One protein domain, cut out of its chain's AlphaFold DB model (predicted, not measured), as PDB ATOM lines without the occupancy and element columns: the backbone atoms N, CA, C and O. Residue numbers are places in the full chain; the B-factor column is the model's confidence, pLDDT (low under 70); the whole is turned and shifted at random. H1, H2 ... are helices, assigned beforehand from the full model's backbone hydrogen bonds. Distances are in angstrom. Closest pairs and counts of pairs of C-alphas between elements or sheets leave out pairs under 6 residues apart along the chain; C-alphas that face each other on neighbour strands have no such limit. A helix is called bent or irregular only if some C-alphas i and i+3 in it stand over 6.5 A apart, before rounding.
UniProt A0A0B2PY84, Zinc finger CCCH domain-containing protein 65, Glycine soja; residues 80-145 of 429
ATOM      1  N   LEU A  80     127.592  99.692 104.107       82.75
ATOM      2  CA  LEU A  80     127.497 100.463 102.856       82.75
ATOM      3  C   LEU A  80     126.341 101.487 102.870       82.75
ATOM      4  O   LEU A  80     126.391 102.493 102.167       82.75
ATOM      5  N   ASN A  81     125.315 101.224 103.685       79.88
ATOM      6  CA  ASN A  81     124.135 102.057 103.913       79.88
ATOM      7  C   ASN A  81     124.211 102.930 105.186       79.88
ATOM      8  O   ASN A  81     123.187 103.499 105.573       79.88
ATOM      9  N   GLY A  82     125.360 103.003 105.871       78.56
ATOM     10  CA  GLY A  82     125.547 103.817 107.080       78.56
ATOM     11  C   GLY A  82     124.687 103.397 108.282       78.56
ATOM     12  O   GLY A  82     124.322 104.239 109.103       78.56
ATOM     13  N   ARG A  83     124.288 102.118 108.343       83.44
ATOM     14  CA  ARG A  83     123.309 101.550 109.294       83.44
ATOM     15  C   ARG A  83     123.760 100.213 109.910       83.44
ATOM     16  O   ARG A  83     122.927  99.420 110.341       83.44
ATOM     17  N   CYS A  84     125.062  99.924 109.921       86.38
ATOM     18  CA  CYS A  84     125.606  98.812 110.704       86.38
ATOM     19  C   CYS A  84     125.907  99.293 112.129       86.38
ATOM     20  O   CYS A  84     126.568 100.313 112.298       86.38
ATOM     21  N   HIS A  85     125.446  98.548 113.136       83.06
ATOM     22  CA  HIS A  85     125.733  98.805 114.555       83.06
ATOM     23  C   HIS A  85     126.771  97.831 115.142       83.06
ATOM     24  O   HIS A  85     127.155  97.962 116.298       83.06
ATOM     25  N   GLU A  86     127.226  96.850 114.358       85.38
ATOM     26  CA  GLU A  86     128.175  95.816 114.795       85.38
ATOM     27  C   GLU A  86     129.638  96.293 114.714       85.38
ATOM     28  O   GLU A  86     130.506  95.720 115.372       85.38
ATOM     29  N   GLY A  87     129.914  97.348 113.933       81.44
ATOM     30  CA  GLY A  87     131.270  97.854 113.699       81.44
ATOM     31  C   GLY A  87     132.199  96.745 113.201       81.44
ATOM     32  O   GLY A  87     131.788  95.885 112.423       81.44
ATOM     33  N   ASP A  88     133.425  96.705 113.714       81.81
ATOM     34  CA  ASP A  88     134.441  95.702 113.351       81.81
ATOM     35  C   ASP A  88     134.082  94.261 113.773       81.81
ATOM     36  O   ASP A  88     134.810  93.318 113.467       81.81
ATOM     37  N   LYS A  89     132.959  94.065 114.479       85.62
ATOM     38  CA  LYS A  89     132.436  92.745 114.873       85.62
ATOM     39  C   LYS A  89     131.449  92.170 113.849       85.62
ATOM     40  O   LYS A  89     130.898  91.095 114.089       85.62
ATOM     41  N   CYS A  90     131.195  92.871 112.741       88.00
ATOM     42  CA  CYS A  90     130.276  92.405 111.707       88.00
ATOM     43  C   CYS A  90     130.795  91.139 111.006       88.00
ATOM     44  O   CYS A  90     131.983  90.998 110.726       88.00
ATOM     45  N   GLN A  91     129.889  90.223 110.654       87.25
ATOM     46  CA  GLN A  91     130.221  88.987 109.923       87.25
ATOM     47  C   GLN A  91     130.543  89.214 108.429       87.25
ATOM     48  O   GLN A  91     130.830  88.264 107.698       87.25
ATOM     49  N   PHE A  92     130.458  90.460 107.963       87.75
ATOM     50  CA  PHE A  92     130.590  90.877 106.570       87.75
ATOM     51  C   PHE A  92     131.630  91.999 106.466       87.75
ATOM     52  O   PHE A  92     131.694  92.852 107.347       87.75
ATOM     53  N   SER A  93     132.420  92.039 105.389       85.00
ATOM     54  CA  SER A  93     133.552  92.973 105.295       85.00
ATOM     55  C   SER A  93     133.129  94.446 105.231       85.00
ATOM     56  O   SER A  93     132.140  94.809 104.579       85.00
ATOM     57  N   HIS A  94     133.913  95.293 105.907       84.81
ATOM     58  CA  HIS A  94     133.768  96.756 105.980       84.81
ATOM     59  C   HIS A  94     134.855  97.505 105.177       84.81
ATOM     60  O   HIS A  94     134.896  98.731 105.178       84.81
ATOM     61  N   ASP A  95     135.691  96.774 104.435       74.88
ATOM     62  CA  ASP A  95     136.875  97.282 103.715       74.88
ATOM     63  C   ASP A  95     136.544  98.260 102.563       74.88
ATOM     64  O   ASP A  95     137.423  98.923 102.018       74.88
ATOM     65  N   VAL A  96     135.268  98.351 102.172       72.12
ATOM     66  CA  VAL A  96     134.774  99.251 101.122       72.12
ATOM     67  C   VAL A  96     134.221 100.521 101.756       72.12
ATOM     68  O   VAL A  96     133.257 100.457 102.520       72.12
ATOM     69  N   VAL A  97     134.783 101.678 101.384       64.31
ATOM     70  CA  VAL A  97     134.314 103.007 101.819       64.31
ATOM     71  C   VAL A  97     132.787 103.105 101.651       64.31
ATOM     72  O   VAL A  97     132.289 102.933 100.534       64.31
ATOM     73  N   PRO A  98     132.018 103.356 102.728       63.38
ATOM     74  CA  PRO A  98     130.567 103.264 102.670       63.38
ATOM     75  C   PRO A  98     129.987 104.360 101.775       63.38
ATOM     76  O   PRO A  98     130.335 105.538 101.894       63.38
ATOM     77  N   LEU A  99     129.053 103.972 100.898       60.28
ATOM     78  CA  LEU A  99     128.466 104.834  99.865       60.28
ATOM     79  C   LEU A  99     127.819 106.104 100.441       60.28
ATOM     80  O   LEU A  99     127.686 107.106  99.743       60.28
ATOM     81  N   THR A 100     127.447 106.109 101.720       62.12
ATOM     82  CA  THR A 100     126.904 107.286 102.408       62.12
ATOM     83  C   THR A 100     127.900 108.451 102.518       62.12
ATOM     84  O   THR A 100     127.459 109.600 102.461       62.12
ATOM     85  N   LYS A 101     129.223 108.199 102.510       60.22
ATOM     86  CA  LYS A 101     130.260 109.248 102.391       60.22
ATOM     87  C   LYS A 101     130.359 109.866 100.983       60.22
ATOM     88  O   LYS A 101     131.194 110.727 100.752       60.22
ATOM     89  N   SER A 102     129.483 109.489 100.043       72.00
ATOM     90  CA  SER A 102     129.312 110.222  98.776       72.00
ATOM     91  C   SER A 102     128.498 111.513  98.918       72.00
ATOM     92  O   SER A 102     128.543 112.340  98.009       72.00
ATOM     93  N   LYS A 103     127.773 111.724 100.030       84.62
ATOM     94  CA  LYS A 103     126.903 112.898 100.228       84.62
ATOM     95  C   LYS A 103     127.296 113.721 101.465       84.62
ATOM     96  O   LYS A 103     127.617 113.126 102.496       84.62
ATOM     97  N   PRO A 104     127.192 115.064 101.402       90.75
ATOM     98  CA  PRO A 104     127.481 115.941 102.531       90.75
ATOM     99  C   PRO A 104     126.455 115.785 103.659       90.75
ATOM    100  O   PRO A 104     125.249 115.669 103.421       90.75
ATOM    101  N   CYS A 105     126.918 115.847 104.904       91.50
ATOM    102  CA  CYS A 105     126.063 115.808 106.082       91.50
ATOM    103  C   CYS A 105     125.293 117.127 106.261       91.50
ATOM    104  O   CYS A 105     125.851 118.154 106.650       91.50
ATOM    105  N   THR A 106     123.976 117.086 106.055       89.44
ATOM    106  CA  THR A 106     123.073 118.239 106.228       89.44
ATOM    107  C   THR A 106     123.043 118.791 107.656       89.44
ATOM    108  O   THR A 106     122.824 119.985 107.841       89.44
ATOM    109  N   HIS A 107     123.294 117.946 108.660       92.25
ATOM    110  CA  HIS A 107     123.382 118.345 110.067       92.25
ATOM    111  C   HIS A 107     124.727 119.015 110.372       92.25
ATOM    112  O   HIS A 107     124.767 120.028 111.061       92.25
ATOM    113  N   PHE A 108     125.831 118.527 109.796       92.50
ATOM    114  CA  PHE A 108     127.147 119.160 109.936       92.50
ATOM    115  C   PHE A 108     127.188 120.526 109.233       92.50
ATOM    116  O   PHE A 108     127.685 121.497 109.792       92.50
ATOM    117  N   ALA A 109     126.514 120.655 108.083       90.81
ATOM    118  CA  ALA A 109     126.293 121.932 107.387       90.81
ATOM    119  C   ALA A 109     125.426 122.951 108.165       90.81
ATOM    120  O   ALA A 109     125.270 124.098 107.732       90.81
ATOM    121  N   ARG A 110     124.855 122.525 109.301       90.69
ATOM    122  CA  ARG A 110     124.115 123.323 110.294       90.69
ATOM    123  C   ARG A 110     124.779 123.296 111.683       90.69
ATOM    124  O   ARG A 110     124.157 123.729 112.643       90.69
ATOM    125  N   GLN A 111     125.998 122.758 111.793       88.44
ATOM    126  CA  GLN A 111     126.759 122.572 113.040       88.44
ATOM    127  C   GLN A 111     126.033 121.749 114.132       88.44
ATOM    128  O   GLN A 111     126.414 121.782 115.297       88.44
ATOM    129  N   SER A 112     125.019 120.956 113.765       93.75
ATOM    130  CA  SER A 112     124.156 120.197 114.687       93.75
ATOM    131  C   SER A 112     124.334 118.672 114.615       93.75
ATOM    132  O   SER A 112     123.484 117.911 115.082       93.75
ATOM    133  N   CYS A 113     125.426 118.182 114.019       93.19
ATOM    134  CA  CYS A 113     125.679 116.743 113.928       93.19
ATOM    135  C   CYS A 113     126.285 116.178 115.223       93.19
ATOM    136  O   CYS A 113     127.493 116.229 115.425       93.19
ATOM    137  N   MET A 114     125.459 115.540 116.054       92.12
ATOM    138  CA  MET A 114     125.910 114.864 117.283       92.12
ATOM    139  C   MET A 114     126.654 113.531 117.052       92.12
ATOM    140  O   MET A 114     126.993 112.857 118.018       92.12
ATOM    141  N   LYS A 115     126.878 113.105 115.798       86.88
ATOM    142  CA  LYS A 115     127.460 111.785 115.483       86.88
ATOM    143  C   LYS A 115     128.988 111.755 115.378       86.88
ATOM    144  O   LYS A 115     129.536 110.668 115.258       86.88
ATOM    145  N   GLY A 116     129.663 112.907 115.390       85.69
ATOM    146  CA  GLY A 116     131.115 112.964 115.180       85.69
ATOM    147  C   GLY A 116     131.542 112.247 113.892       85.69
ATOM    148  O   GLY A 116     130.824 112.287 112.892       85.69
ATOM    149  N   ASP A 117     132.682 111.563 113.923       82.56
ATOM    150  CA  ASP A 117     133.238 110.860 112.757       82.56
ATOM    151  C   ASP A 117     132.503 109.550 112.399       82.56
ATOM    152  O   ASP A 117     132.606 109.078 111.262       82.56
ATOM    153  N   ASP A 118     131.669 109.034 113.315       80.00
ATOM    154  CA  ASP A 118     130.707 107.938 113.090       80.00
ATOM    155  C   ASP A 118     129.452 108.394 112.314       80.00
ATOM    156  O   ASP A 118     128.475 107.650 112.139       80.00
ATOM    157  N   CYS A 119     129.432 109.639 111.830       85.06
ATOM    158  CA  CYS A 119     128.400 110.095 110.917       85.06
ATOM    159  C   CYS A 119     128.463 109.308 109.593       85.06
ATOM    160  O   CYS A 119     129.522 109.223 108.964       85.06
ATOM    161  N   PRO A 120     127.330 108.772 109.096       82.56
ATOM    162  CA  PRO A 120     127.327 108.065 107.821       82.56
ATOM    163  C   PRO A 120     127.589 108.994 106.624       82.56
ATOM    164  O   PRO A 120     128.052 108.521 105.589       82.56
ATOM    165  N   PHE A 121     127.287 110.289 106.742       87.00
ATOM    166  CA  PHE A 121     127.448 111.298 105.689       87.00
ATOM    167  C   PHE A 121     128.770 112.057 105.847       87.00
ATOM    168  O   PHE A 121     129.240 112.239 106.968       87.00
ATOM    169  N   ASP A 122     129.354 112.545 104.751       89.06
ATOM    170  CA  ASP A 122     130.660 113.211 104.807       89.06
ATOM    171  C   ASP A 122     130.582 114.572 105.528       89.06
ATOM    172  O   ASP A 122     129.684 115.386 105.286       89.06
ATOM    173  N   HIS A 123     131.541 114.817 106.421       89.44
ATOM    174  CA  HIS A 123     131.733 116.083 107.132       89.44
ATOM    175  C   HIS A 123     132.671 117.040 106.381       89.44
ATOM    176  O   HIS A 123     132.654 118.242 106.639       89.44
ATOM    177  N   GLN A 124     133.431 116.562 105.392       89.56
ATOM    178  CA  GLN A 124     134.299 117.403 104.568       89.56
ATOM    179  C   GLN A 124     133.501 118.117 103.462       89.56
ATOM    180  O   GLN A 124     133.635 117.845 102.268       89.56
ATOM    181  N   LEU A 125     132.650 119.056 103.883       89.81
ATOM    182  CA  LEU A 125     131.732 119.817 103.027       89.81
ATOM    183  C   LEU A 125     132.440 120.592 101.899       89.81
ATOM    184  O   LEU A 125     131.857 120.773 100.831       89.81
ATOM    185  N   SER A 126     133.713 120.950 102.085       87.69
ATOM    186  CA  SER A 126     134.556 121.629 101.095       87.69
ATOM    187  C   SER A 126     134.846 120.809  99.830       87.69
ATOM    188  O   SER A 126     135.273 121.378  98.830       87.69
ATOM    189  N   LYS A 127     134.562 119.498  99.816       88.00
ATOM    190  CA  LYS A 127     134.555 118.676  98.587       88.00
ATOM    191  C   LYS A 127     133.401 119.016  97.637       88.00
ATOM    192  O   LYS A 127     133.468 118.681  96.457       88.00
ATOM    193  N   TYR A 128     132.319 119.597  98.152       89.62
ATOM    194  CA  TYR A 128     131.053 119.731  97.438       89.62
ATOM    195  C   TYR A 128     130.819 121.180  96.999       89.62
ATOM    196  O   TYR A 128     130.990 122.087  97.817       89.62
ATOM    197  N   PRO A 129     130.396 121.424  95.745       91.12
ATOM    198  CA  PRO A 129     130.122 122.773  95.270       91.12
ATOM    199  C   PRO A 129     128.900 123.369  95.980       91.12
ATOM    200  O   PRO A 129     127.875 122.710  96.173       91.12
ATOM    201  N   CYS A 130     128.996 124.642  96.348       91.31
ATOM    202  CA  CYS A 130     127.891 125.397  96.919       91.31
ATOM    203  C   CYS A 130     126.806 125.613  95.859       91.31
ATOM    204  O   CYS A 130     127.005 126.348  94.890       91.31
ATOM    205  N   THR A 131     125.626 125.027  96.063       90.12
ATOM    206  CA  THR A 131     124.505 125.155  95.120       90.12
ATOM    207  C   THR A 131     124.081 126.605  94.905       90.12
ATOM    208  O   THR A 131     123.771 126.977  93.778       90.12
ATOM    209  N   ASN A 132     124.113 127.446  95.946       89.44
ATOM    210  CA  ASN A 132     123.817 128.876  95.810       89.44
ATOM    211  C   ASN A 132     124.873 129.603  94.969       89.44
ATOM    212  O   ASN A 132     124.502 130.465  94.184       89.44
ATOM    213  N   PHE A 133     126.153 129.235  95.086       89.75
ATOM    214  CA  PHE A 133     127.206 129.853  94.282       89.75
ATOM    215  C   PHE A 133     127.045 129.492  92.798       89.75
ATOM    216  O   PHE A 133     126.933 130.362  91.939       89.75
ATOM    217  N   VAL A 134     126.903 128.194  92.512       89.81
ATOM    218  CA  VAL A 134     126.760 127.668  91.144       89.81
ATOM    219  C   VAL A 134     125.472 128.140  90.447       89.81
ATOM    220  O   VAL A 134     125.476 128.305  89.234       89.81
ATOM    221  N   SER A 135     124.372 128.363  91.181       88.44
ATOM    222  CA  SER A 135     123.071 128.737  90.584       88.44
ATOM    223  C   SER A 135     122.699 130.220  90.670       88.44
ATOM    224  O   SER A 135     121.765 130.631  89.985       88.44
ATOM    225  N   LYS A 136     123.368 131.020  91.514       86.19
ATOM    226  CA  LYS A 136     123.005 132.433  91.761       86.19
ATOM    227  C   LYS A 136     124.188 133.408  91.778       86.19
ATOM    228  O   LYS A 136     123.965 134.590  92.009       86.19
ATOM    229  N   GLY A 137     125.421 132.951  91.549       85.81
ATOM    230  CA  GLY A 137     126.616 133.798  91.611       85.81
ATOM    231  C   GLY A 137     127.087 134.015  93.056       85.81
ATOM    232  O   GLY A 137     127.505 133.052  93.694       85.81
ATOM    233  N   PRO A 138     127.066 135.238  93.616       88.06
ATOM    234  CA  PRO A 138     127.551 135.474  94.975       88.06
ATOM    235  C   PRO A 138     126.738 134.700  96.026       88.06
ATOM    236  O   PRO A 138     125.522 134.837  96.160       88.06
ATOM    237  N   CYS A 139     127.431 133.888  96.825       92.12
ATOM    238  CA  CYS A 139     126.827 133.176  97.945       92.12
ATOM    239  C   CYS A 139     126.702 134.098  99.165       92.12
ATOM    240  O   CYS A 139     127.703 134.605  99.665       92.12
ATOM    241  N   TYR A 140     125.494 134.221  99.723       89.62
ATOM    242  CA  TYR A 140     125.191 135.042 100.908       89.62
ATOM    243  C   TYR A 140     125.985 134.683 102.185       89.62
ATOM    244  O   TYR A 140     125.898 135.399 103.177       89.62
ATOM    245  N   ARG A 141     126.723 133.563 102.196       87.75
ATOM    246  CA  ARG A 141     127.601 133.156 103.310       87.75
ATOM    247  C   ARG A 141     129.032 133.689 103.188       87.75
ATOM    248  O   ARG A 141     129.794 133.525 104.136       87.75
ATOM    249  N   GLY A 142     129.407 134.267 102.041       86.81
ATOM    250  CA  GLY A 142     130.786 134.663 101.748       86.81
ATOM    251  C   GLY A 142     131.776 133.523 102.006       86.81
ATOM    252  O   GLY A 142     131.451 132.346 101.819       86.81
ATOM    253  N   ASP A 143     132.955 133.863 102.512       85.50
ATOM    254  CA  ASP A 143     134.027 132.901 102.804       85.50
ATOM    255  C   ASP A 143     133.740 132.013 104.030       85.50
ATOM    256  O   ASP A 143     134.383 130.985 104.221       85.50
ATOM    257  N   ALA A 144     132.704 132.330 104.818       87.56
ATOM    258  CA  ALA A 144     132.181 131.454 105.873       87.56
ATOM    259  C   ALA A 144     131.304 130.301 105.325       87.56
ATOM    260  O   ALA A 144     130.654 129.570 106.083       87.56
ATOM    261  N   CYS A 145     131.246 130.116 104.001       90.31
ATOM    262  CA  CYS A 145     130.577 128.976 103.395       90.31
ATOM    263  C   CYS A 145     131.400 127.688 103.555       90.31
ATOM    264  O   CYS A 145     132.489 127.548 103.013       90.31
TER     265      CYS A 145
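What this domain is: This is residues 80 to 145 of the 429 residues of the protein "Zinc finger CCCH domain-containing protein 65" of Glycine soja (UniProt A0A0B2PY84). There is little regular structure: a long, loose rod of mostly looping chain, with irregular loops at residues 80 to 98, 103 to 130 and 137 to 145 following one another along it. H1 is a short turn between the first loop and the middle one, H2 comes before the last, and residues 85 to 92 stick out at one end. The printed part has 66 residues with two named helices, H1 then H2, holding 10 of them, and no named strand; the class is all helix. It is loose, with a radius of gyration of the C-alphas of 15.1 A and spans of 49 by 21 by 14 A.

Where its parts are: H1 is residues 99 to 102, 5.6 A long, beginning at C-alpha 99 (128.466, 104.834, 99.865). H2 is residues 131 to 136, 8.2 A long, ending at C-alpha 136 (123.005, 132.433, 91.761).

How they stand to each other: H1 and H2 are apart. In H2 every O i to N i+4 pair is within hydrogen-bond range; H1 is too short for such a pair.

The domain as a whole: The C-alphas farthest apart, Gln 91 and Pro 138, are 48.9 A apart. The printed part has no cut. The 28-residue link from H1 to H2 is long. Residues 97 to 101 have pLDDT under 70.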